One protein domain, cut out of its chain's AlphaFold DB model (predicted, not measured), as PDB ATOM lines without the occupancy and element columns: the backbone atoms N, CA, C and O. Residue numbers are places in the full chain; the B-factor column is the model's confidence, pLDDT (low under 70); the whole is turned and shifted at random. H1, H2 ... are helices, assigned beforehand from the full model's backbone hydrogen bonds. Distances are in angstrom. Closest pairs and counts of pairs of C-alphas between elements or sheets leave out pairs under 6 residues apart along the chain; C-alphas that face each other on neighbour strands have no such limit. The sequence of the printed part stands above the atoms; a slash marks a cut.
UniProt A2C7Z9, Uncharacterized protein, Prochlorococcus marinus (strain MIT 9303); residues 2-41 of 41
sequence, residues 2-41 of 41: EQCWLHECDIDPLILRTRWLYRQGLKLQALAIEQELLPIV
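This is residues 2 to 41 of the 41 residues of an uncharacterized protein of Prochlorococcus marinus (strain MIT 9303) (UniProt A2C7Z9). The model is a small helical hairpin: two helices, H1 and H2, side by side and running opposite ways, joined at one end by a tight turn. From the open end of the hairpin, the first stretch, residues 2 to 12, trails off on the side of H1 away from H2, and a short tail, residues 37 to 41, leads away from H2. The printed part has 40 residues with two named helices, H1 then H2 along the chain, and no named strand; the class is all helix. The whole is only just loose, close to compact, with a radius of gyration of the C-alphas of 11.2 A, and its outline is flat, with spans of 30 by 29 by 12 A.

H1, the longest helix by residues, covers residues 13 to 23 and measures 15.4 A from first to last C-alpha. It begins at C-alpha 13, at (-49.686, -19.017, -38.613), and ends at C-alpha 23, at (-55.360, -33.221, -40.234). H2 covers residues 27 to 36 and measures 14.7 A, ending at C-alpha 36, at (-38.376, -24.033, -40.809).

H1 and H2 form a helical hairpin. They touch, with 12 pairs of C-alphas within 8 A; the closest C-alphas of the two are those of Thr 18 and Ala 30, 4.8 A apart. Their lines stand at a shallow tilt of 20 degrees, and they run opposite ways. Their centres are 9.3 A apart. In both H1 and H2 every O i to N i+4 pair is within hydrogen-bond range.

The two C-alphas farthest apart are those of Gln 3 and Val 41, at 33.3 A. The printed part has no cut, and the link from H1 to H2, 3 residues, is tight. The mean pLDDT of the printed part is 81.1; residues 2 to 9 and residue 41 are under 70.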
ATOM      1  N   GLU A   2     -57.084 -14.659 -43.494       50.28
ATOM      2  CA  GLU A   2     -57.491 -15.792 -42.665       50.28
ATOM      3  C   GLU A   2     -58.303 -15.277 -41.475       50.28
ATOM      4  O   GLU A   2     -57.873 -14.373 -40.763       50.28
ATOM      5  N   GLN A   3     -59.522 -15.793 -41.315       56.50
ATOM      6  CA  GLN A   3     -60.349 -15.528 -40.146       56.50
ATOM      7  C   GLN A   3     -59.688 -16.249 -38.974       56.50
ATOM      8  O   GLN A   3     -60.005 -17.404 -38.694       56.50
ATOM      9  N   CYS A   4     -58.711 -15.590 -38.352       56.91
ATOM     10  CA  CYS A   4     -58.122 -16.036 -37.104       56.91
ATOM     11  C   CYS A   4     -59.266 -16.195 -36.111       56.91
ATOM     12  O   CYS A   4     -59.966 -15.238 -35.768       56.91
ATOM     13  N   TRP A   5     -59.513 -17.438 -35.712       59.34
ATOM     14  CA  TRP A   5     -60.475 -17.748 -34.678       59.34
ATOM     15  C   TRP A   5     -59.991 -16.989 -33.446       59.34
ATOM     16  O   TRP A   5     -58.835 -17.134 -33.076       59.34
ATOM     17  N   LEU A   6     -60.836 -16.142 -32.853       59.12
ATOM     18  CA  LEU A   6     -60.500 -15.154 -31.809       59.12
ATOM     19  C   LEU A   6     -59.680 -15.673 -30.602       59.12
ATOM     20  O   LEU A   6     -59.227 -14.873 -29.797       59.12
ATOM     21  N   HIS A   7     -59.493 -16.988 -30.470       60.22
ATOM     22  CA  HIS A   7     -58.706 -17.652 -29.426       60.22
ATOM     23  C   HIS A   7     -57.334 -18.172 -29.900       60.22
ATOM     24  O   HIS A   7     -56.559 -18.668 -29.091       60.22
ATOM     25  N   GLU A   8     -57.030 -18.083 -31.194       60.06
ATOM     26  CA  GLU A   8     -55.796 -18.575 -31.820       60.06
ATOM     27  C   GLU A   8     -54.968 -17.441 -32.445       60.06
ATOM     28  O   GLU A   8     -53.986 -17.710 -33.127       60.06
ATOM     29  N   CYS A   9     -55.333 -16.173 -32.211       62.84
ATOM     30  CA  CYS A   9     -54.635 -15.016 -32.783       62.84
ATOM     31  C   CYS A   9     -53.159 -14.906 -32.360       62.84
ATOM     32  O   CYS A   9     -52.375 -14.335 -33.109       62.84
ATOM     33  N   ASP A  10     -52.786 -15.466 -31.204       73.12
ATOM     34  CA  ASP A  10     -51.395 -15.500 -30.721       73.12
ATOM     35  C   ASP A  10     -50.631 -16.755 -31.178       73.12
ATOM     36  O   ASP A  10     -49.448 -16.916 -30.874       73.12
ATOM     37  N   ILE A  11     -51.296 -17.677 -31.880       78.75
ATOM     38  CA  ILE A  11     -50.637 -18.861 -32.424       78.75
ATOM     39  C   ILE A  11     -50.003 -18.474 -33.753       78.75
ATOM     40  O   ILE A  11     -50.664 -17.940 -34.641       78.75
ATOM     41  N   ASP A  12     -48.722 -18.799 -33.898       83.62
ATOM     42  CA  ASP A  12     -48.000 -18.593 -35.144       83.62
ATOM     43  C   ASP A  12     -48.767 -19.230 -36.330       83.62
ATOM     44  O   ASP A  12     -49.138 -20.414 -36.260       83.62
ATOM     45  N   PRO A  13     -49.014 -18.489 -37.427       83.12
ATOM     46  CA  PRO A  13     -49.686 -19.017 -38.613       83.12
ATOM     47  C   PRO A  13     -49.057 -20.307 -39.161       83.12
ATOM     48  O   PRO A  13     -49.772 -21.170 -39.681       83.12
ATOM     49  N   LEU A  14     -47.741 -20.496 -39.012       86.19
ATOM     50  CA  LEU A  14     -47.056 -21.730 -39.393       86.19
ATOM     51  C   LEU A  14     -47.476 -22.901 -38.505       86.19
ATOM     52  O   LEU A  14     -47.731 -23.982 -39.027       86.19
ATOM     53  N   ILE A  15     -47.659 -22.697 -37.199       86.12
ATOM     54  CA  ILE A  15     -48.169 -23.743 -36.297       86.12
ATOM     55  C   ILE A  15     -49.597 -24.147 -36.694       86.12
ATOM     56  O   ILE A  15     -49.914 -25.344 -36.739       86.12
ATOM     57  N   LEU A  16     -50.459 -23.178 -37.018       86.31
ATOM     58  CA  LEU A  16     -51.818 -23.458 -37.503       86.31
ATOM     59  C   LEU A  16     -51.788 -24.247 -38.819       86.31
ATOM     60  O   LEU A  16     -52.502 -25.247 -38.969       86.31
ATOM     61  N   ARG A  17     -50.906 -23.857 -39.742       87.38
ATOM     62  CA  ARG A  17     -50.712 -24.535 -41.025       87.38
ATOM     63  C   ARG A  17     -50.208 -25.968 -40.852       87.38
ATOM     64  O   ARG A  17     -50.753 -26.873 -41.483       87.38
ATOM     65  N   THR A  18     -49.246 -26.207 -39.966       91.81
ATOM     66  CA  THR A  18     -48.734 -27.552 -39.659       91.81
ATOM     67  C   THR A  18     -49.842 -28.456 -39.112       91.81
ATOM     68  O   THR A  18     -50.025 -29.580 -39.587       91.81
ATOM     69  N   ARG A  19     -50.661 -27.952 -38.177       89.12
ATOM     70  CA  ARG A  19     -51.827 -28.688 -37.649       89.12
ATOM     71  C   ARG A  19     -52.832 -29.033 -38.743       89.12
ATOM     72  O   ARG A  19     -53.346 -30.154 -38.769       89.12
ATOM     73  N   TRP A  20     -53.113 -28.092 -39.643       91.00
ATOM     74  CA  TRP A  20     -54.001 -28.332 -40.776       91.00
ATOM     75  C   TRP A  20     -53.448 -29.427 -41.700       91.00
ATOM     76  O   TRP A  20     -54.175 -30.366 -42.022       91.00
ATOM     77  N   LEU A  21     -52.157 -29.384 -42.040       93.44
ATOM     78  CA  LEU A  21     -51.507 -30.400 -42.878       93.44
ATOM     79  C   LEU A  21     -51.564 -31.797 -42.252       93.44
ATOM     80  O   LEU A  21     -51.886 -32.763 -42.948       93.44
ATOM     81  N   TYR A  22     -51.342 -31.918 -40.939       93.06
ATOM     82  CA  TYR A  22     -51.505 -33.197 -40.245       93.06
ATOM     83  C   TYR A  22     -52.942 -33.716 -40.295       93.06
ATOM     84  O   TYR A  22     -53.143 -34.905 -40.547       93.06
ATOM     85  N   ARG A  23     -53.941 -32.841 -40.115       92.69
ATOM     86  CA  ARG A  23     -55.360 -33.221 -40.234       92.69
ATOM     87  C   ARG A  23     -55.728 -33.693 -41.644       92.69
ATOM     88  O   ARG A  23     -56.587 -34.556 -41.769       92.69
ATOM     89  N   GLN A  24     -55.060 -33.181 -42.677       94.62
ATOM     90  CA  GLN A  24     -55.230 -33.622 -44.069       94.62
ATOM     91  C   GLN A  24     -54.387 -34.860 -44.432       94.62
ATOM     92  O   GLN A  24     -54.412 -35.312 -45.574       94.62
ATOM     93  N   GLY A  25     -53.608 -35.412 -43.494       95.12
ATOM     94  CA  GLY A  25     -52.715 -36.548 -43.749       95.12
ATOM     95  C   GLY A  25     -51.436 -36.193 -44.521       95.12
ATOM     96  O   GLY A  25     -50.653 -37.083 -44.858       95.12
ATOM     97  N   LEU A  26     -51.169 -34.906 -44.760       94.88
ATOM     98  CA  LEU A  26     -50.030 -34.396 -45.532       94.88
ATOM     99  C   LEU A  26     -48.758 -34.300 -44.671       94.88
ATOM    100  O   LEU A  26     -48.157 -33.236 -44.520       94.88
ATOM    101  N   LYS A  27     -48.325 -35.435 -44.108       92.50
ATOM    102  CA  LYS A  27     -47.228 -35.502 -43.121       92.50
ATOM    103  C   LYS A  27     -45.899 -34.930 -43.619       92.50
ATOM    104  O   LYS A  27     -45.218 -34.255 -42.861       92.50
ATOM    105  N   LEU A  28     -45.529 -35.181 -44.878       93.44
ATOM    106  CA  LEU A  28     -44.258 -34.692 -45.435       93.44
ATOM    107  C   LEU A  28     -44.215 -33.163 -45.518       93.44
ATOM    108  O   LEU A  28     -43.184 -32.560 -45.249       93.44
ATOM    109  N   GLN A  29     -45.343 -32.540 -45.856       92.75
ATOM    110  CA  GLN A  29     -45.449 -31.084 -45.929       92.75
ATOM    111  C   GLN A  29     -45.451 -30.469 -44.528       92.75
ATOM    112  O   GLN A  29     -44.825 -29.438 -44.319       92.75
ATOM    113  N   ALA A  30     -46.111 -31.119 -43.562       92.56
ATOM    114  CA  ALA A  30     -46.086 -30.686 -42.167       92.56
ATOM    115  C   ALA A  30     -44.656 -30.704 -41.598       92.56
ATOM    116  O   ALA A  30     -44.210 -29.706 -41.043       92.56
ATOM    117  N   LEU A  31     -43.910 -31.793 -41.829       91.44
ATOM    118  CA  LEU A  31     -42.518 -31.933 -41.385       91.44
ATOM    119  C   LEU A  31     -41.586 -30.872 -41.980       91.44
ATOM    120  O   LEU A  31     -40.681 -30.409 -41.297       91.44
ATOM    121  N   ALA A  32     -41.787 -30.486 -43.242       91.06
ATOM    122  CA  ALA A  32     -40.992 -29.428 -43.859       91.06
ATOM    123  C   ALA A  32     -41.194 -28.080 -43.143       91.06
ATOM    124  O   ALA A  32     -40.220 -27.390 -42.861       91.06
ATOM    125  N   ILE A  33     -42.436 -27.746 -42.778       89.19
ATOM    126  CA  ILE A  33     -42.737 -26.519 -42.024       89.19
ATOM    127  C   ILE A  33     -42.156 -26.585 -40.607       89.19
ATOM    128  O   ILE A  33     -41.623 -25.595 -40.115       89.19
ATOM    129  N   GLU A  34     -42.209 -27.745 -39.948       88.38
ATOM    130  CA  GLU A  34     -41.579 -27.917 -38.633       88.38
ATOM    131  C   GLU A  34     -40.067 -27.668 -38.674       88.38
ATOM    132  O   GLU A  34     -39.531 -27.092 -37.732       88.38
ATOM    133  N   GLN A  35     -39.387 -28.043 -39.763       85.25
ATOM    134  CA  GLN A  35     -37.956 -27.770 -39.935       85.25
ATOM    135  C   GLN A  35     -37.645 -26.278 -40.092       85.25
ATOM    136  O   GLN A  35     -36.608 -25.836 -39.608       85.25
ATOM    137  N   GLU A  36     -38.528 -25.496 -40.719       83.69
ATOM    138  CA  GLU A  36     -38.376 -24.033 -40.809       83.69
ATOM    139  C   GLU A  36     -38.568 -23.340 -39.453       83.69
ATOM    140  O   GLU A  36     -37.975 -22.293 -39.202       83.69
ATOM    141  N   LEU A  37     -39.373 -23.932 -38.567       81.44
ATOM    142  CA  LEU A  37     -39.638 -23.422 -37.219       81.44
ATOM    143  C   LEU A  37     -38.546 -23.780 -36.199       81.44
ATOM    144  O   LEU A  37     -38.615 -23.332 -35.051       81.44
ATOM    145  N   LEU A  38     -37.558 -24.597 -36.578       81.06
ATOM    146  CA  LEU A  38     -36.457 -24.937 -35.683       81.06
ATOM    147  C   LEU A  38     -35.631 -23.678 -35.376       81.06
ATOM    148  O   LEU A  38     -35.247 -22.954 -36.296       81.06
ATOM    149  N   PRO A  39     -35.325 -23.407 -34.095       73.94
ATOM    150  CA  PRO A  39     -34.489 -22.274 -33.740       73.94
ATOM    151  C   PRO A  39     -33.100 -22.450 -34.355       73.94
ATOM    152  O   PRO A  39     -32.489 -23.516 -34.254       73.94
ATOM    153  N   ILE A  40     -32.601 -21.385 -34.980       73.56
ATOM    154  CA  ILE A  40     -31.216 -21.322 -35.437       73.56
ATOM    155  C   ILE A  40     -30.354 -21.192 -34.177       73.56
ATOM    156  O   ILE A  40     -30.483 -20.215 -33.438       73.56
ATOM    157  N   VAL A  41     -29.559 -22.226 -33.907       67.38
ATOM    158  CA  VAL A  41     -28.611 -22.302 -32.783       67.38
ATOM    159  C   VAL A  41     -27.389 -21.429 -33.020       67.38
ATOM    160  O   VAL A  41     -26.927 -21.376 -34.182       67.38
TER     161      VAL A  41